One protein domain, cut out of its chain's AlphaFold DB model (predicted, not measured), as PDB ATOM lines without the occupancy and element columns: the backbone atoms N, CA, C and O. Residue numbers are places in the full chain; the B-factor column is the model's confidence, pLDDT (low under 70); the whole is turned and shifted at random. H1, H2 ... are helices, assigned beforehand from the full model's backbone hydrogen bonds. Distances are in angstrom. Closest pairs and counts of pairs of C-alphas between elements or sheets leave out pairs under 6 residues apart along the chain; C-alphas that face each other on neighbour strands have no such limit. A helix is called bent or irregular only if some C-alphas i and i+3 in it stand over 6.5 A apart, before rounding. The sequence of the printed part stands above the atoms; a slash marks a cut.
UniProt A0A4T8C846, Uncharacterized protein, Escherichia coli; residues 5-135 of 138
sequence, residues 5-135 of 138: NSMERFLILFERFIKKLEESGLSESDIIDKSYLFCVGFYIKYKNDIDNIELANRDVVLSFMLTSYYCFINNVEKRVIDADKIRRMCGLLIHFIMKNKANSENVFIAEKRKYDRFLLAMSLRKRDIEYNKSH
ATOM      1  N   ASN A   5       4.381 -46.277   6.831       83.06
ATOM      2  CA  ASN A   5       4.780 -45.031   7.477       83.06
ATOM      3  C   ASN A   5       3.693 -44.546   8.460       83.06
ATOM      4  O   ASN A   5       2.570 -45.058   8.492       83.06
ATOM      5  N   SER A   6       4.023 -43.577   9.316       86.44
ATOM      6  CA  SER A   6       3.111 -43.117  10.374       86.44
ATOM      7  C   SER A   6       1.816 -42.497   9.841       86.44
ATOM      8  O   SER A   6       0.775 -42.651  10.476       86.44
ATOM      9  N   MET A   7       1.850 -41.876   8.662       87.56
ATOM     10  CA  MET A   7       0.675 -41.273   8.026       87.56
ATOM     11  C   MET A   7      -0.255 -42.332   7.425       87.56
ATOM     12  O   MET A   7      -1.468 -42.255   7.590       87.56
ATOM     13  N   GLU A   8       0.285 -43.377   6.801       86.81
ATOM     14  CA  GLU A   8      -0.517 -44.508   6.314       86.81
ATOM     15  C   GLU A   8      -1.188 -45.242   7.477       86.81
ATOM     16  O   GLU A   8      -2.380 -45.551   7.434       86.81
ATOM     17  N   ARG A   9      -0.445 -45.465   8.570       89.38
ATOM     18  CA  ARG A   9      -1.000 -46.051   9.799       89.38
ATOM     19  C   ARG A   9      -2.096 -45.183  10.396       89.38
ATOM     20  O   ARG A   9      -3.099 -45.730  10.850       89.38
ATOM     21  N   PHE A  10      -1.905 -43.865  10.404       92.69
ATOM     22  CA  PHE A  10      -2.930 -42.922  10.831       92.69
ATOM     23  C   PHE A  10      -4.214 -43.124  10.032       92.69
ATOM     24  O   PHE A  10      -5.246 -43.387  10.639       92.69
ATOM     25  N   LEU A  11      -4.149 -43.075   8.698       92.44
ATOM     26  CA  LEU A  11      -5.333 -43.164   7.837       92.44
ATOM     27  C   LEU A  11      -6.097 -44.482   8.035       92.44
ATOM     28  O   LEU A  11      -7.319 -44.470   8.159       92.44
ATOM     29  N   ILE A  12      -5.379 -45.603   8.161       91.81
ATOM     30  CA  ILE A  12      -5.977 -46.924   8.413       91.81
ATOM     31  C   ILE A  12      -6.679 -46.971   9.772       91.81
ATOM     32  O   ILE A  12      -7.795 -47.479   9.901       91.81
ATOM     33  N   LEU A  13      -6.018 -46.482  10.823       94.75
ATOM     34  CA  LEU A  13      -6.602 -46.471  12.162       94.75
ATOM     35  C   LEU A  13      -7.775 -45.496  12.246       94.75
ATOM     36  O   LEU A  13      -8.764 -45.797  12.911       94.75
ATOM     37  N   PHE A  14      -7.677 -44.368  11.549       95.69
ATOM     38  CA  PHE A  14      -8.699 -43.341  11.514       95.69
ATOM     39  C   PHE A  14      -9.980 -43.846  10.849       95.69
ATOM     40  O   PHE A  14     -11.059 -43.700  11.415       95.69
ATOM     41  N   GLU A  15      -9.871 -44.539   9.716       94.44
ATOM     42  CA  GLU A  15     -11.026 -45.164   9.068       94.44
ATOM     43  C   GLU A  15     -11.717 -46.182   9.975       94.44
ATOM     44  O   GLU A  15     -12.938 -46.148  10.144       94.44
ATOM     45  N   ARG A  16     -10.938 -47.071  10.604       94.94
ATOM     46  CA  ARG A  16     -11.475 -48.069  11.541       94.94
ATOM     47  C   ARG A  16     -12.166 -47.410  12.726       94.94
ATOM     48  O   ARG A  16     -13.206 -47.893  13.166       94.94
ATOM     49  N   PHE A  17     -11.593 -46.321  13.228       97.06
ATOM     50  CA  PHE A  17     -12.169 -45.540  14.309       97.06
ATOM     51  C   PHE A  17     -13.511 -44.927  13.894       97.06
ATOM     52  O   PHE A  17     -14.511 -45.191  14.556       97.06
ATOM     53  N   ILE A  18     -13.573 -44.214  12.762       96.31
ATOM     54  CA  ILE A  18     -14.819 -43.626  12.237       96.31
ATOM     55  C   ILE A  18     -15.882 -44.704  12.035       96.31
ATOM     56  O   ILE A  18     -17.006 -44.553  12.504       96.31
ATOM     57  N   LYS A  19     -15.515 -45.823  11.398       95.56
ATOM     58  CA  LYS A  19     -16.431 -46.943  11.167       95.56
ATOM     59  C   LYS A  19     -17.030 -47.458  12.476       95.56
ATOM     60  O   LYS A  19     -18.227 -47.705  12.539       95.56
ATOM     61  N   LYS A  20     -16.229 -47.569  13.540       97.25
ATOM     62  CA  LYS A  20     -16.720 -47.983  14.863       97.25
ATOM     63  C   LYS A  20     -17.662 -46.964  15.499       97.25
ATOM     64  O   LYS A  20     -18.617 -47.368  16.158       97.25
ATOM     65  N   LEU A  21     -17.415 -45.668  15.310       97.38
ATOM     66  CA  LEU A  21     -18.306 -44.621  15.810       97.38
ATOM     67  C   LEU A  21     -19.659 -44.626  15.084       97.38
ATOM     68  O   LEU A  21     -20.697 -44.533  15.735       97.38
ATOM     69  N   GLU A  22     -19.650 -44.799  13.762       95.25
ATOM     70  CA  GLU A  22     -20.865 -44.928  12.948       95.25
ATOM     71  C   GLU A  22     -21.656 -46.197  13.296       95.25
ATOM     72  O   GLU A  22     -22.862 -46.128  13.509       95.25
ATOM     73  N   GLU A  23     -20.979 -47.345  13.434       97.00
ATOM     74  CA  GLU A  23     -21.588 -48.611  13.884       97.00
ATOM     75  C   GLU A  23     -22.227 -48.491  15.277       97.00
ATOM     76  O   GLU A  23     -23.149 -49.235  15.600       97.00
ATOM     77  N   SER A  24     -21.755 -47.548  16.098       96.62
ATOM     78  CA  SER A  24     -22.305 -47.273  17.430       96.62
ATOM     79  C   SER A  24     -23.525 -46.342  17.409       96.62
ATOM     80  O   SER A  24     -24.065 -46.038  18.469       96.62
ATOM     81  N   GLY A  25     -23.958 -45.868  16.233       96.44
ATOM     82  CA  GLY A  25     -25.135 -45.006  16.083       96.44
ATOM     83  C   GLY A  25     -24.942 -43.572  16.586       96.44
ATOM     84  O   GLY A  25     -25.917 -42.913  16.942       96.44
ATOM     85  N   LEU A  26     -23.697 -43.091  16.658       96.94
ATOM     86  CA  LEU A  26     -23.398 -41.728  17.103       96.94
ATOM     87  C   LEU A  26     -23.854 -40.673  16.089       96.94
ATOM     88  O   LEU A  26     -23.870 -40.911  14.880       96.94
ATOM     89  N   SER A  27     -24.184 -39.479  16.591       97.12
ATOM     90  CA  SER A  27     -24.506 -38.334  15.738       97.12
ATOM     91  C   SER A  27     -23.279 -37.874  14.943       97.12
ATOM     92  O   SER A  27     -22.142 -38.073  15.371       97.12
ATOM     93  N   GLU A  28     -23.484 -37.202  13.806       95.00
ATOM     94  CA  GLU A  28     -22.361 -36.667  13.021       95.00
ATOM     95  C   GLU A  28     -21.500 -35.691  13.844       95.00
ATOM     96  O   GLU A  28     -20.275 -35.746  13.765       95.00
ATOM     97  N   SER A  29     -22.119 -34.866  14.698       95.38
ATOM     98  CA  SER A  29     -21.390 -33.958  15.594       95.38
ATOM     99  C   SER A  29     -20.505 -34.726  16.577       95.38
ATOM    100  O   SER A  29     -19.325 -34.410  16.711       95.38
ATOM    101  N   ASP A  30     -21.033 -35.777  17.212       97.25
ATOM    102  CA  ASP A  30     -20.255 -36.613  18.132       97.25
ATOM    103  C   ASP A  30     -19.109 -37.330  17.418       97.25
ATOM    104  O   ASP A  30     -18.023 -37.488  17.981       97.25
ATOM    105  N   ILE A  31     -19.347 -37.780  16.184       97.81
ATOM    106  CA  ILE A  31     -18.320 -38.407  15.352       97.81
ATOM    107  C   ILE A  31     -17.210 -37.404  15.054       97.81
ATOM    108  O   ILE A  31     -16.041 -37.754  15.219       97.81
ATOM    109  N   ILE A  32     -17.547 -36.173  14.664       96.88
ATOM    110  CA  ILE A  32     -16.580 -35.105  14.383       96.88
ATOM    111  C   ILE A  32     -15.758 -34.785  15.635       96.88
ATOM    112  O   ILE A  32     -14.530 -34.811  15.568       96.88
ATOM    113  N   ASP A  33     -16.400 -34.568  16.784       95.56
ATOM    114  CA  ASP A  33     -15.713 -34.215  18.031       95.56
ATOM    115  C   ASP A  33     -14.748 -35.317  18.488       95.56
ATOM    116  O   ASP A  33     -13.586 -35.064  18.827       95.56
ATOM    117  N   LYS A  34     -15.197 -36.578  18.454       97.56
ATOM    118  CA  LYS A  34     -14.358 -37.727  18.830       97.56
ATOM    119  C   LYS A  34     -13.252 -37.980  17.811       97.56
ATOM    120  O   LYS A  34     -12.146 -38.348  18.201       97.56
ATOM    121  N   SER A  35     -13.524 -37.758  16.527       97.50
ATOM    122  CA  SER A  35     -12.530 -37.847  15.452       97.50
ATOM    123  C   SER A  35     -11.457 -36.776  15.598       97.50
ATOM    124  O   SER A  35     -10.275 -37.082  15.468       97.50
ATOM    125  N   TYR A  36     -11.834 -35.552  15.966       96.62
ATOM    126  CA  TYR A  36     -10.874 -34.497  16.264       96.62
ATOM    127  C   TYR A  36      -9.966 -34.884  17.439       96.62
ATOM    128  O   TYR A  36      -8.741 -34.796  17.333       96.62
ATOM    129  N   LEU A  37     -10.545 -35.391  18.533       96.75
ATOM    130  CA  LEU A  37      -9.776 -35.853  19.690       96.75
ATOM    131  C   LEU A  37      -8.841 -37.025  19.341       96.75
ATOM    132  O   LEU A  37      -7.708 -37.079  19.822       96.75
ATOM    133  N   PHE A  38      -9.282 -37.937  18.470       97.38
ATOM    134  CA  PHE A  38      -8.435 -39.000  17.933       97.38
ATOM    135  C   PHE A  38      -7.226 -38.427  17.182       97.38
ATOM    136  O   PHE A  38      -6.097 -38.830  17.459       97.38
ATOM    137  N   CYS A  39      -7.435 -37.461  16.282       95.50
ATOM    138  CA  CYS A  39      -6.358 -36.810  15.532       95.50
ATOM    139  C   CYS A  39      -5.359 -36.100  16.458       95.50
ATOM    140  O   CYS A  39      -4.151 -36.259  16.289       95.50
ATOM    141  N   VAL A  40      -5.854 -35.383  17.474       95.00
ATOM    142  CA  VAL A  40      -5.034 -34.748  18.522       95.00
ATOM    143  C   VAL A  40      -4.158 -35.787  19.226       95.00
ATOM    144  O   VAL A  40      -2.937 -35.633  19.295       95.00
ATOM    145  N   GLY A  41      -4.770 -36.864  19.728       95.19
ATOM    146  CA  GLY A  41      -4.062 -37.910  20.463       95.19
ATOM    147  C   GLY A  41      -3.046 -38.656  19.601       95.19
ATOM    148  O   GLY A  41      -1.934 -38.930  20.056       95.19
ATOM    149  N   PHE A  42      -3.400 -38.945  18.345       95.06
ATOM    150  CA  PHE A  42      -2.494 -39.579  17.395       95.06
ATOM    151  C   PHE A  42      -1.278 -38.691  17.131       95.06
ATOM    152  O   PHE A  42      -0.147 -39.150  17.301       95.06
ATOM    153  N   TYR A  43      -1.500 -37.420  16.784       92.06
ATOM    154  CA  TYR A  43      -0.409 -36.491  16.515       92.06
ATOM    155  C   TYR A  43       0.523 -36.368  17.726       92.06
ATOM    156  O   TYR A  43       1.718 -36.590  17.593       92.06
ATOM    157  N   ILE A  44      -0.007 -36.113  18.930       92.00
ATOM    158  CA  ILE A  44       0.812 -35.967  20.146       92.00
ATOM    159  C   ILE A  44       1.676 -37.210  20.401       92.00
ATOM    160  O   ILE A  44       2.857 -37.088  20.737       92.00
ATOM    161  N   LYS A  45       1.095 -38.404  20.247       92.12
ATOM    162  CA  LYS A  45       1.777 -39.671  20.528       92.12
ATOM    163  C   LYS A  45       2.881 -39.983  19.520       92.12
ATOM    164  O   LYS A  45       3.921 -40.505  19.917       92.12
ATOM    165  N   TYR A  46       2.648 -39.681  18.246       89.50
ATOM    166  CA  TYR A  46       3.527 -40.059  17.138       89.50
ATOM    167  C   TYR A  46       4.269 -38.870  16.522       89.50
ATOM    168  O   TYR A  46       4.878 -39.029  15.467       89.50
ATOM    169  N   LYS A  47       4.262 -37.700  17.179       84.94
ATOM    170  CA  LYS A  47       4.835 -36.461  16.637       84.94
ATOM    171  C   LYS A  47       6.256 -36.651  16.124       84.94
ATOM    172  O   LYS A  47       6.520 -36.265  15.010       84.94
ATOM    173  N   ASN A  48       7.136 -37.362  16.833       81.31
ATOM    174  CA  ASN A  48       8.534 -37.518  16.411       81.31
ATOM    175  C   ASN A  48       8.676 -38.317  15.102       81.31
ATOM    176  O   ASN A  48       9.641 -38.127  14.374       81.31
ATOM    177  N   ASP A  49       7.717 -39.199  14.804       79.12
ATOM    178  CA  ASP A  49       7.690 -39.959  13.552       79.12
ATOM    179  C   ASP A  49       7.026 -39.162  12.411       79.12
ATOM    180  O   ASP A  49       7.162 -39.525  11.242       79.12
ATOM    181  N   ILE A  50       6.277 -38.107  12.752       75.56
ATOM    182  CA  ILE A  50       5.556 -37.210  11.835       75.56
ATOM    183  C   ILE A  50       6.389 -35.948  11.542       75.56
ATOM    184  O   ILE A  50       6.433 -35.508  10.401       75.56
ATOM    185  N   ASP A  51       7.097 -35.415  12.542       61.81
ATOM    186  CA  ASP A  51       7.827 -34.136  12.597       61.81
ATOM    187  C   ASP A  51       9.115 -34.120  11.745       61.81
ATOM    188  O   ASP A  51       9.764 -33.084  11.642       61.81
ATOM    189  N   ASN A  52       9.448 -35.209  11.035       54.88
ATOM    190  CA  ASN A  52      10.293 -35.097   9.830       54.88
ATOM    191  C   ASN A  52       9.617 -34.232   8.738       54.88
ATOM    192  O   ASN A  52      10.248 -33.863   7.752       54.88
ATOM    193  N   ILE A  53       8.330 -33.926   8.911       54.72
ATOM    194  CA  ILE A  53       7.551 -32.925   8.193       54.72
ATOM    195  C   ILE A  53       7.427 -31.730   9.153       54.72
ATOM    196  O   ILE A  53       6.678 -31.810  10.122       54.72
ATOM    197  N   GLU A  54       8.182 -30.646   8.941       51.53
ATOM    198  CA  GLU A  54       8.182 -29.454   9.813       51.53
ATOM    199  C   GLU A  54       6.781 -28.812   9.916       51.53
ATOM    200  O   GLU A  54       6.415 -27.918   9.151       51.53
ATOM    201  N   LEU A  55       5.972 -29.229  10.893       56.38
ATOM    202  CA  LEU A  55       4.696 -28.587  11.217       56.38
ATOM    203  C   LEU A  55       4.931 -27.447  12.220       56.38
ATOM    204  O   LEU A  55       4.573 -27.527  13.392       56.38
ATOM    205  N   ALA A  56       5.561 -26.366  11.756       46.72
ATOM    206  CA  ALA A  56       6.030 -25.248  12.584       46.72
ATOM    207  C   ALA A  56       4.944 -24.237  13.036       46.72
ATOM    208  O   ALA A  56       5.279 -23.156  13.521       46.72
ATOM    209  N   ASN A  57       3.647 -24.537  12.895       53.22
ATOM    210  CA  ASN A  57       2.590 -23.523  13.010       53.22
ATOM    211  C   ASN A  57       1.656 -23.670  14.218       53.22
ATOM    212  O   ASN A  57       1.416 -24.756  14.735       53.22
ATOM    213  N   ARG A  58       1.051 -22.532  14.589       61.97
ATOM    214  CA  ARG A  58       0.046 -22.295  15.652       61.97
ATOM    215  C   ARG A  58      -1.263 -23.101  15.518       61.97
ATOM    216  O   ARG A  58      -2.194 -22.835  16.259       61.97
ATOM    217  N   ASP A  59      -1.333 -24.017  14.554       76.81
ATOM    218  CA  ASP A  59      -2.505 -24.805  14.167       76.81
ATOM    219  C   ASP A  59      -2.059 -26.233  13.787       76.81
ATOM    220  O   ASP A  59      -2.331 -26.740  12.700       76.81
ATOM    221  N   VAL A  60      -1.311 -26.882  14.680       84.56
ATOM    222  CA  VAL A  60      -0.591 -28.135  14.393       84.56
ATOM    223  C   VAL A  60      -1.511 -29.244  13.874       84.56
ATOM    224  O   VAL A  60      -1.207 -29.906  12.881       84.56
ATOM    225  N   VAL A  61      -2.677 -29.419  14.503       88.31
ATOM    226  CA  VAL A  61      -3.653 -30.438  14.085       88.31
ATOM    227  C   VAL A  61      -4.279 -30.081  12.739       88.31
ATOM    228  O   VAL A  61      -4.516 -30.970  11.929       88.31
ATOM    229  N   LEU A  62      -4.498 -28.793  12.450       90.00
ATOM    230  CA  LEU A  62      -4.967 -28.368  11.131       90.00
ATOM    231  C   LEU A  62      -3.938 -28.727  10.060       90.00
ATOM    232  O   LEU A  62      -4.304 -29.304   9.041       90.00
ATOM    233  N   SER A  63      -2.659 -28.427  10.297       88.25
ATOM    234  CA  SER A  63      -1.595 -28.776   9.357       88.25
ATOM    235  C   SER A  63      -1.494 -30.288   9.164       88.25
ATOM    236  O   SER A  63      -1.459 -30.748   8.030       88.25
ATOM    237  N   PHE A  64      -1.579 -31.071  10.241       89.44
ATOM    238  CA  PHE A  64      -1.636 -32.532  10.173       89.44
ATOM    239  C   PHE A  64      -2.813 -33.048   9.322       89.44
ATOM    240  O   PHE A  64      -2.640 -33.942   8.486       89.44
ATOM    241  N   MET A  65      -4.005 -32.459   9.476       91.94
ATOM    242  CA  MET A  65      -5.181 -32.825   8.680       91.94
ATOM    243  C   MET A  65      -5.055 -32.400   7.213       91.94
ATOM    244  O   MET A  65      -5.422 -33.175   6.331       91.94
ATOM    245  N   LEU A  66      -4.501 -31.217   6.933       90.12
ATOM    246  CA  LEU A  66      -4.232 -30.747   5.570       90.12
ATOM    247  C   LEU A  66      -3.210 -31.647   4.867       90.12
ATOM    248  O   LEU A  66      -3.449 -32.080   3.742       90.12
ATOM    249  N   THR A  67      -2.114 -31.998   5.543       87.56
ATOM    250  CA  THR A  67      -1.113 -32.939   5.026       87.56
ATOM    251  C   THR A  67      -1.741 -34.299   4.740       87.56
ATOM    252  O   THR A  67      -1.525 -34.868   3.671       87.56
ATOM    253  N   SER A  68      -2.580 -34.806   5.645       87.81
ATOM    254  CA  SER A  68      -3.323 -36.049   5.416       87.81
ATOM    255  C   SER A  68      -4.195 -35.951   4.159       87.81
ATOM    256  O   SER A  68      -4.105 -36.808   3.280       87.81
ATOM    257  N   TYR A  69      -4.984 -34.876   4.051       88.38
ATOM    258  CA  TYR A  69      -5.935 -34.640   2.965       88.38
ATOM    259  C   TYR A  69      -5.268 -34.531   1.589       88.38
ATOM    260  O   TYR A  69      -5.693 -35.198   0.646       88.38
ATOM    261  N   TYR A  70      -4.231 -33.698   1.473       83.88
ATOM    262  CA  TYR A  70      -3.608 -33.378   0.189       83.88
ATOM    263  C   TYR A  70      -2.498 -34.350  -0.212       83.88
ATOM    264  O   TYR A  70      -2.313 -34.582  -1.405       83.88
ATOM    265  N   CYS A  71      -1.763 -34.917   0.748       81.75
ATOM    266  CA  CYS A  71      -0.522 -35.631   0.448       81.75
ATOM    267  C   CYS A  71      -0.612 -37.149   0.623       81.75
ATOM    268  O   CYS A  71       0.104 -37.852  -0.077       81.75
ATOM    269  N   PHE A  72      -1.449 -37.669   1.533       81.69
ATOM    270  CA  PHE A  72      -1.375 -39.087   1.928       81.69
ATOM    271  C   PHE A  72      -2.595 -39.937   1.575       81.69
ATOM    272  O   PHE A  72      -2.418 -41.125   1.320       81.69
ATOM    273  N   ILE A  73      -3.810 -39.376   1.497       82.25
ATOM    274  CA  ILE A  73      -5.021 -40.169   1.181       82.25
ATOM    275  C   ILE A  73      -4.877 -40.947  -0.133       82.25
ATOM    276  O   ILE A  73      -5.308 -42.093  -0.217       82.25
ATOM    277  N   ASN A  74      -4.251 -40.347  -1.147       77.81
ATOM    278  CA  ASN A  74      -4.088 -40.981  -2.457       77.81
ATOM    279  C   ASN A  74      -2.926 -41.989  -2.509       77.81
ATOM    280  O   ASN A  74      -2.850 -42.761  -3.460       77.81
ATOM    281  N   ASN A  75      -2.038 -41.987  -1.508       74.81
ATOM    282  CA  ASN A  75      -0.879 -42.884  -1.452       74.81
ATOM    283  C   ASN A  75      -1.232 -44.238  -0.829       74.81
ATOM    284  O   ASN A  75      -0.485 -45.199  -0.982       74.81
ATOM    285  N   VAL A  76      -2.368 -44.330  -0.134       69.69
ATOM    286  CA  VAL A  76      -2.852 -45.593   0.419       69.69
ATOM    287  C   VAL A  76      -3.639 -46.333  -0.656       69.69
ATOM    288  O   VAL A  76      -4.533 -45.776  -1.294       69.69
ATOM    289  N   GLU A  77      -3.321 -47.610  -0.861       69.12
ATOM    290  CA  GLU A  77      -4.052 -48.442  -1.810       69.12
ATOM    291  C   GLU A  77      -5.557 -48.449  -1.490       69.12
ATOM    292  O   GLU A  77      -5.962 -48.699  -0.354       69.12
ATOM    293  N   LYS A  78      -6.405 -48.277  -2.512       65.62
ATOM    294  CA  LYS A  78      -7.876 -48.237  -2.366       65.62
ATOM    295  C   LYS A  78      -8.489 -49.484  -1.716       65.62
ATOM    296  O   LYS A  78      -9.614 -49.441  -1.243       65.62
ATOM    297  N   ARG A  79      -7.772 -50.614  -1.714       62.16
ATOM    298  CA  ARG A  79      -8.198 -51.852  -1.037       62.16
ATOM    299  C   ARG A  79      -7.991 -51.820   0.482       62.16
ATOM    300  O   ARG A  79      -8.480 -52.705   1.173       62.16
ATOM    301  N   VAL A  80      -7.221 -50.854   0.981       76.69
ATOM    302  CA  VAL A  80      -6.822 -50.737   2.386       76.69
ATOM    303  C   VAL A  80      -7.678 -49.711   3.123       76.69
ATOM    304  O   VAL A  80      -7.966 -49.938   4.294       76.69
ATOM    305  N   ILE A  81      -8.090 -48.633   2.441       81.75
ATOM    306  CA  ILE A  81      -9.008 -47.619   2.976       81.75
ATOM    307  C   ILE A  81     -10.054 -47.185   1.944       81.75
ATOM    308  O   ILE A  81      -9.751 -47.069   0.753       81.75
ATOM    309  N   ASP A  82     -11.254 -46.840   2.409       87.75
ATOM    310  CA  ASP A  82     -12.210 -46.030   1.653       87.75
ATOM    311  C   ASP A  82     -11.719 -44.571   1.599       87.75
ATOM    312  O   ASP A  82     -11.975 -43.741   2.480       87.75
ATOM    313  N   ALA A  83     -10.954 -44.266   0.550       85.75
ATOM    314  CA  ALA A  83     -10.327 -42.963   0.363       85.75
ATOM    315  C   ALA A  83     -11.343 -41.814   0.253       85.75
ATOM    316  O   ALA A  83     -11.051 -40.706   0.703       85.75
ATOM    317  N   ASP A  84     -12.529 -42.055  -0.312       88.50
ATOM    318  CA  ASP A  84     -13.547 -41.015  -0.485       88.50
ATOM    319  C   ASP A  84     -14.204 -40.674   0.850       88.50
ATOM    320  O   ASP A  84     -14.346 -39.494   1.196       88.50
ATOM    321  N   LYS A  85     -14.497 -41.693   1.661       90.00
ATOM    322  CA  LYS A  85     -14.985 -41.510   3.028       90.00
ATOM    323  C   LYS A  85     -13.976 -40.778   3.906       90.00
ATOM    324  O   LYS A  85     -14.343 -39.831   4.608       90.00
ATOM    325  N   ILE A  86     -12.703 -41.167   3.854       92.31
ATOM    326  CA  ILE A  86     -11.656 -40.503   4.640       92.31
ATOM    327  C   ILE A  86     -11.439 -39.070   4.168       92.31
ATOM    328  O   ILE A  86     -11.314 -38.172   4.999       92.31
ATOM    329  N   ARG A  87     -11.485 -38.815   2.858       91.69
ATOM    330  CA  ARG A  87     -11.404 -37.454   2.313       91.69
ATOM    331  C   ARG A  87     -12.554 -36.583   2.810       91.69
ATOM    332  O   ARG A  87     -12.299 -35.470   3.270       91.69
ATOM    333  N   ARG A  88     -13.788 -37.103   2.801       93.31
ATOM    334  CA  ARG A  88     -14.954 -36.418   3.384       93.31
ATOM    335  C   ARG A  88     -14.709 -36.080   4.854       93.31
ATOM    336  O   ARG A  88     -14.911 -34.934   5.249       93.31
ATOM    337  N   MET A  89     -14.242 -37.041   5.651       94.88
ATOM    338  CA  MET A  89     -14.044 -36.817   7.083       94.88
ATOM    339  C   MET A  89     -12.906 -35.837   7.384       94.88
ATOM    340  O   MET A  89     -13.062 -34.949   8.218       94.88
ATOM    341  N   CYS A  90     -11.789 -35.925   6.662       93.94
ATOM    342  CA  CYS A  90     -10.717 -34.937   6.753       93.94
ATOM    343  C   CYS A  90     -11.228 -33.527   6.415       93.94
ATOM    344  O   CYS A  90     -10.902 -32.582   7.128       93.94
ATOM    345  N   GLY A  91     -12.076 -33.383   5.390       94.56
ATOM    346  CA  GLY A  91     -12.714 -32.107   5.048       94.56
ATOM    347  C   GLY A  91     -13.612 -31.558   6.163       94.56
ATOM    348  O   GLY A  91     -13.505 -30.381   6.513       94.56
ATOM    349  N   LEU A  92     -14.444 -32.410   6.774       95.88
ATOM    350  CA  LEU A  92     -15.281 -32.037   7.922       95.88
ATOM    351  C   LEU A  92     -14.438 -31.585   9.120       95.88
ATOM    352  O   LEU A  92     -14.751 -30.568   9.737       95.88
ATOM    353  N   LEU A  93     -13.340 -32.285   9.415       95.81
ATOM    354  CA  LEU A  93     -12.424 -31.920  10.497       95.81
ATOM    355  C   LEU A  93     -11.686 -30.607  10.230       95.81
ATOM    356  O   LEU A  93     -11.570 -29.783  11.135       95.81
ATOM    357  N   ILE A  94     -11.222 -30.375   9.000       94.75
ATOM    358  CA  ILE A  94     -10.608 -29.099   8.608       94.75
ATOM    359  C   ILE A  94     -11.609 -27.959   8.829       94.75
ATOM    360  O   ILE A  94     -11.279 -26.970   9.484       94.75
ATOM    361  N   HIS A  95     -12.850 -28.118   8.361       95.12
ATOM    362  CA  HIS A  95     -13.899 -27.121   8.563       95.12
ATOM    363  C   HIS A  95     -14.216 -26.904  10.051       95.12
ATOM    364  O   HIS A  95     -14.320 -25.762  10.504       95.12
ATOM    365  N   PHE A  96     -14.312 -27.985  10.829       94.56
ATOM    366  CA  PHE A  96     -14.526 -27.939  12.274       94.56
ATOM    367  C   PHE A  96     -13.432 -27.141  12.993       94.56
ATOM    368  O   PHE A  96     -13.753 -26.259  13.789       94.56
ATOM    369  N   ILE A  97     -12.157 -27.401  12.684       92.88
ATOM    370  CA  ILE A  97     -11.017 -26.693  13.279       92.88
ATOM    371  C   ILE A  97     -11.051 -25.211  12.899       92.88
ATOM    372  O   ILE A  97     -10.926 -24.349  13.766       92.88
ATOM    373  N   MET A  98     -11.284 -24.894  11.621       91.69
ATOM    374  CA  MET A  98     -11.359 -23.505  11.157       91.69
ATOM    375  C   MET A  98     -12.491 -22.724  11.839       91.69
ATOM    376  O   MET A  98     -12.293 -21.571  12.220       91.69
ATOM    377  N   LYS A  99     -13.658 -23.351  12.039       93.88
ATOM    378  CA  LYS A  99     -14.814 -22.732  12.706       93.88
ATOM    379  C   LYS A  99     -14.618 -22.577  14.219       93.88
ATOM    380  O   LYS A  99     -15.149 -21.638  14.804       93.88
ATOM    381  N   ASN A 100     -13.851 -23.468  14.849       90.88
ATOM    382  CA  ASN A 100     -13.694 -23.547  16.304       90.88
ATOM    383  C   ASN A 100     -12.261 -23.264  16.781       90.88
ATOM    384  O   ASN A 100     -11.869 -23.753  17.839       90.88
ATOM    385  N   LYS A 101     -11.491 -22.461  16.033       84.62
ATOM    386  CA  LYS A 101     -10.033 -22.296  16.181       84.62
ATOM    387  C   LYS A 101      -9.532 -22.204  17.629       84.62
ATOM    388  O   LYS A 101      -8.630 -22.938  18.026       84.62
ATOM    389  N   ALA A 102     -10.125 -21.321  18.433       85.31
ATOM    390  CA  ALA A 102      -9.721 -21.137  19.828       85.31
ATOM    391  C   ALA A 102      -9.990 -22.384  20.688       85.31
ATOM    392  O   ALA A 102      -9.154 -22.776  21.497       85.31
ATOM    393  N   ASN A 103     -11.143 -23.030  20.499       88.50
ATOM    394  CA  ASN A 103     -11.504 -24.232  21.241       88.50
ATOM    395  C   ASN A 103     -10.640 -25.432  20.829       88.50
ATOM    396  O   ASN A 103     -10.129 -26.137  21.693       88.50
ATOM    397  N   SER A 104     -10.423 -25.631  19.526       88.12
ATOM    398  CA  SER A 104      -9.565 -26.708  19.020       88.12
ATOM    399  C   SER A 104      -8.137 -26.582  19.557       88.12
ATOM    400  O   SER A 104      -7.585 -27.546  20.084       88.12
ATOM    401  N   GLU A 105      -7.565 -25.376  19.538       88.00
ATOM    402  CA  GLU A 105      -6.217 -25.152  20.067       88.00
ATOM    403  C   GLU A 105      -6.147 -25.404  21.585       88.00
ATOM    404  O   GLU A 105      -5.219 -26.051  22.074       88.00
ATOM    405  N   ASN A 106      -7.166 -24.986  22.341       91.62
ATOM    406  CA  ASN A 106      -7.240 -25.259  23.778       91.62
ATOM    407  C   ASN A 106      -7.304 -26.761  24.088       91.62
ATOM    408  O   ASN A 106      -6.624 -27.221  25.011       91.62
ATOM    409  N   VAL A 107      -8.080 -27.532  23.318       93.25
ATOM    410  CA  VAL A 107      -8.142 -28.997  23.443       93.25
ATOM    411  C   VAL A 107      -6.771 -29.608  23.162       93.25
ATOM    412  O   VAL A 107      -6.279 -30.390  23.977       93.25
ATOM    413  N   PHE A 108      -6.110 -29.208  22.073       92.56
ATOM    414  CA  PHE A 108      -4.765 -29.681  21.750       92.56
ATOM    415  C   PHE A 108      -3.766 -29.407  22.885       92.56
ATOM    416  O   PHE A 108      -3.086 -30.325  23.350       92.56
ATOM    417  N   ILE A 109      -3.712 -28.170  23.390       92.00
ATOM    418  CA  ILE A 109      -2.823 -27.785  24.496       92.00
ATOM    419  C   ILE A 109      -3.126 -28.607  25.756       92.00
ATOM    420  O   ILE A 109      -2.202 -29.059  26.441       92.00
ATOM    421  N   ALA A 110      -4.405 -28.805  26.082       94.94
ATOM    422  CA  ALA A 110      -4.819 -29.562  27.256       94.94
ATOM    423  C   ALA A 110      -4.388 -31.034  27.169       94.94
ATOM    424  O   ALA A 110      -3.790 -31.551  28.119       94.94
ATOM    425  N   GLU A 111      -4.633 -31.692  26.034       95.69
ATOM    426  CA  GLU A 111      -4.247 -33.088  25.816       95.69
ATOM    427  C   GLU A 111      -2.728 -33.262  25.756       95.69
ATOM    428  O   GLU A 111      -2.185 -34.175  26.384       95.69
ATOM    429  N   LYS A 112      -2.012 -32.331  25.116       93.75
ATOM    430  CA  LYS A 112      -0.543 -32.334  25.095       93.75
ATOM    431  C   LYS A 112       0.026 -32.265  26.510       93.75
ATOM    432  O   LYS A 112       0.850 -33.092  26.887       93.75
ATOM    433  N   ARG A 113      -0.484 -31.351  27.344       94.69
ATOM    434  CA  ARG A 113      -0.074 -31.237  28.754       94.69
ATOM    435  C   ARG A 113      -0.368 -32.508  29.556       94.69
ATOM    436  O   ARG A 113       0.417 -32.855  30.437       94.69
ATOM    437  N   LYS A 114      -1.493 -33.189  29.304       96.19
ATOM    438  CA  LYS A 114      -1.804 -34.476  29.953       96.19
ATOM    439  C   LYS A 114      -0.776 -35.541  29.571       96.19
ATOM    440  O   LYS A 114      -0.260 -36.220  30.457       96.19
ATOM    441  N   TYR A 115      -0.449 -35.641  28.285       95.25
ATOM    442  CA  TYR A 115       0.523 -36.606  27.781       95.25
ATOM    443  C   TYR A 115       1.948 -36.331  28.283       95.25
ATOM    444  O   TYR A 115       2.612 -37.247  28.762       95.25
ATOM    445  N   ASP A 116       2.390 -35.072  28.281       93.56
ATOM    446  CA  ASP A 116       3.718 -34.687  28.777       93.56
ATOM    447  C   ASP A 116       3.887 -35.044  30.267       93.56
ATOM    448  O   ASP A 116       4.912 -35.597  30.673       93.56
ATOM    449  N   ARG A 117       2.850 -34.814  31.089       96.75
ATOM    450  CA  ARG A 117       2.846 -35.246  32.500       96.75
ATOM    451  C   ARG A 117       2.927 -36.763  32.644       96.75
ATOM    452  O   ARG A 117       3.632 -37.251  33.524       96.75
ATOM    453  N   PHE A 118       2.215 -37.504  31.797       95.88
ATOM    454  CA  PHE A 118       2.260 -38.963  31.789       95.88
ATOM    455  C   PHE A 118       3.667 -39.485  31.454       95.88
ATOM    456  O   PHE A 118       4.193 -40.330  32.182       95.88
ATOM    457  N   LEU A 119       4.317 -38.930  30.425       94.62
ATOM    458  CA  LEU A 119       5.696 -39.276  30.063       94.62
ATOM    459  C   LEU A 119       6.686 -38.954  31.189       94.62
ATOM    460  O   LEU A 119       7.556 -39.770  31.505       94.62
ATOM    461  N   LEU A 120       6.532 -37.796  31.838       96.12
ATOM    462  CA  LEU A 120       7.359 -37.427  32.983       96.12
ATOM    463  C   LEU A 120       7.191 -38.432  34.131       96.12
ATOM    464  O   LEU A 120       8.187 -38.953  34.630       96.12
ATOM    465  N   ALA A 121       5.952 -38.771  34.498       96.25
ATOM    466  CA  ALA A 121       5.671 -39.746  35.550       96.25
ATOM    467  C   ALA A 121       6.270 -41.128  35.237       96.25
ATOM    468  O   ALA A 121       6.845 -41.770  36.117       96.25
ATOM    469  N   MET A 122       6.191 -41.576  33.982       95.12
ATOM    470  CA  MET A 122       6.831 -42.818  33.544       95.12
ATOM    471  C   MET A 122       8.356 -42.773  33.667       95.12
ATOM    472  O   MET A 122       8.959 -43.724  34.163       95.12
ATOM    473  N   SER A 123       8.987 -41.682  33.224       95.31
ATOM    474  CA  SER A 123      10.448 -41.548  33.276       95.31
ATOM    475  C   SER A 123      10.981 -41.471  34.709       95.31
ATOM    476  O   SER A 123      12.050 -42.005  34.991       95.31
ATOM    477  N   LEU A 124      10.231 -40.851  35.626       95.00
ATOM    478  CA  LEU A 124      10.538 -40.842  37.057       95.00
ATOM    479  C   LEU A 124      10.472 -42.256  37.643       95.00
ATOM    480  O   LEU A 124      11.468 -42.732  38.174       95.00
ATOM    481  N   ARG A 125       9.365 -42.980  37.426       94.25
ATOM    482  CA  ARG A 125       9.219 -44.369  37.900       94.25
ATOM    483  C   ARG A 125      10.324 -45.287  37.387       94.25
ATOM    484  O   ARG A 125      10.813 -46.137  38.123       94.25
ATOM    485  N   LYS A 126      10.712 -45.135  36.118       93.69
ATOM    486  CA  LYS A 126      11.788 -45.934  35.524       93.69
ATOM    487  C   LYS A 126      13.125 -45.674  36.225       93.69
ATOM    488  O   LYS A 126      13.806 -46.633  36.578       93.69
ATOM    489  N   ARG A 127      13.454 -44.403  36.481       92.44
ATOM    490  CA  ARG A 127      14.666 -44.021  37.218       92.44
ATOM    491  C   ARG A 127      14.666 -44.554  38.647       92.44
ATOM    492  O   ARG A 127      15.688 -45.078  39.074       92.44
ATOM    493  N   ASP A 128      13.536 -44.503  39.349       92.19
ATOM    494  CA  ASP A 128      13.432 -45.042  40.713       92.19
ATOM    495  C   ASP A 128      13.692 -46.556  40.742       92.19
ATOM    496  O   ASP A 128      14.426 -47.061  41.591       92.19
ATOM    497  N   ILE A 129      13.143 -47.294  39.769       91.56
ATOM    498  CA  ILE A 129      13.390 -48.735  39.620       91.56
ATOM    499  C   ILE A 129      14.877 -49.010  39.347       91.56
ATOM    500  O   ILE A 129      15.443 -49.939  39.919       91.56
ATOM    501  N   GLU A 130      15.516 -48.231  38.476       91.88
ATOM    502  CA  GLU A 130      16.939 -48.377  38.134       91.88
ATOM    503  C   GLU A 130      17.862 -48.031  39.314       91.88
ATOM    504  O   GLU A 130      18.832 -48.748  39.578       91.88
ATOM    505  N   TYR A 131      17.531 -46.986  40.076       89.31
ATOM    506  CA  TYR A 131      18.234 -46.615  41.302       89.31
ATOM    507  C   TYR A 131      18.153 -47.730  42.356       89.31
ATOM    508  O   TYR A 131      19.177 -48.182  42.870       89.31
ATOM    509  N   ASN A 132      16.952 -48.259  42.604       87.56
ATOM    510  CA  ASN A 132      16.747 -49.341  43.570       87.56
ATOM    511  C   ASN A 132      17.451 -50.641  43.154       87.56
ATOM    512  O   ASN A 132      17.977 -51.349  44.004       87.56
ATOM    513  N   LYS A 133      17.526 -50.950  41.854       85.38
ATOM    514  CA  LYS A 133      18.293 -52.107  41.358       85.38
ATOM    515  C   LYS A 133      19.802 -51.950  41.537       85.38
ATOM    516  O   LYS A 133      20.484 -52.940  41.775       85.38
ATOM    517  N   SER A 134      20.324 -50.733  41.401       83.44
ATOM    518  CA  SER A 134      21.765 -50.462  41.495       83.44
ATOM    519  C   SER A 134      22.270 -50.322  42.936       83.44
ATOM    520  O   SER A 134      23.448 -50.563  43.177       83.44
ATOM    521  N   HIS A 135      21.397 -49.974  43.890       77.00
ATOM    522  CA  HIS A 135      21.780 -49.675  45.278       77.00
ATOM    523  C   HIS A 135      21.047 -50.519  46.340       77.00
ATOM    524  O   HIS A 135      21.364 -50.417  47.521       77.00
TER     525      HIS A 135
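This is residues 5 to 135 of the 138 residues of an uncharacterized protein of Escherichia coli (UniProt A0A4T8C846). A long straight helix, H5, runs out as an arm from a compact body made of two helical hairpins that cross each other at about a right angle. H2 is in the middle of that body: its hairpin partner H1 packs along it, the hairpin of H3 and H4 packs across it, and the first part of H5 packs on it before residues 117 to 135 stick out. The printed part has 131 residues, with five named helices, H1 to H5 in that order along the chain, and no named strand; the class is all helix, since helices hold 109 of the 109 residues in named elements. The whole is only just loose, close to compact, with a radius of gyration of the C-alphas of 17.1 A, and it is elongated, spanning 58 by 35 by 34 A, the arm making much of the length.

Begin with the longest helix, H5, residues 101 to 135: find C-alpha 101 at (-10.033, -22.296, 16.181), and from there the helix runs 51.1 A to C-alpha 135 at (21.780, -49.675, 45.278). Go back to residues 28 to 50 for H2, which is 27.9 A long. H2 has a kink of 52 degrees near residue 44 and is irregular, with C-alphas 45 and 48 standing 8.2 A apart. Before it comes H1, residues 6 to 23, which begins at C-alpha 6 at (3.111, -43.117, 10.374) and is 25.5 A long. Look next at H3, residues 60 to 75, 21.6 A long; it has a kink of 39 degrees near residue 69 and is irregular, with C-alphas 71 and 74 standing 7.1 A apart. H4, residues 83 to 99, is 24.1 A long.

Start at H2, the hub, which touches the four other helices. With residues 37 to 45 alone it touches residues 107 to 115 of H5, at a steep tilt of 46 degrees, the same way; the closest C-alphas are those of Val 40 and Phe 108, 6.0 A apart. H1 and H2 form a helical hairpin: they touch at a shallow tilt of 21 degrees, opposite ways, closest at the C-alphas of Leu 21 and Ile 31, 6.2 A apart. H3 and H4 form the other helical hairpin, touching at a shallow tilt of 17 degrees, opposite ways, with the C-alphas of Ile 73 and Ala 83 closest at 6.1 A. H2 touches H4 with residues 32 to 36 alone, about perpendicular at 85 degrees; look at the closest C-alphas, those of Tyr 36 and Leu 93, 6.5 A apart. H2 touches H3 with residues 39 to 43 alone, about perpendicular at 87 degrees, and the closest C-alphas, those of Val 40 and Val 61, are 6.3 A apart. H1 touches H3 with residues 7 to 11 alone, about perpendicular at 84 degrees, the closest C-alphas being those of Met 7 and Phe 72, 6.8 A apart. Of the six touching pairs two are at a shallow tilt, and the packing is only just mostly crossed. H1 and H5 are apart. In H1, H4 and H5 every O i to N i+4 pair is within hydrogen-bond range; in H2 it is 17 of 19 and in H3 9 of 12.

The two C-alphas farthest apart are those of Asp 84 and His 135, 58.5 A. Without residues 117 to 135 of H5, which stand free, the body of 112 residues spans 35 by 32 by 23 A, with a radius of gyration of 13.3 A. The printed part has no cut. The links from H1 to H2 and from H4 to H5 are tight, those from H2 to H3 and from H3 to H4 are short, and no link is long. The model's mean pLDDT of the printed part is 88.3; look for values under 70 at residues 51 to 58 and 76 to 79.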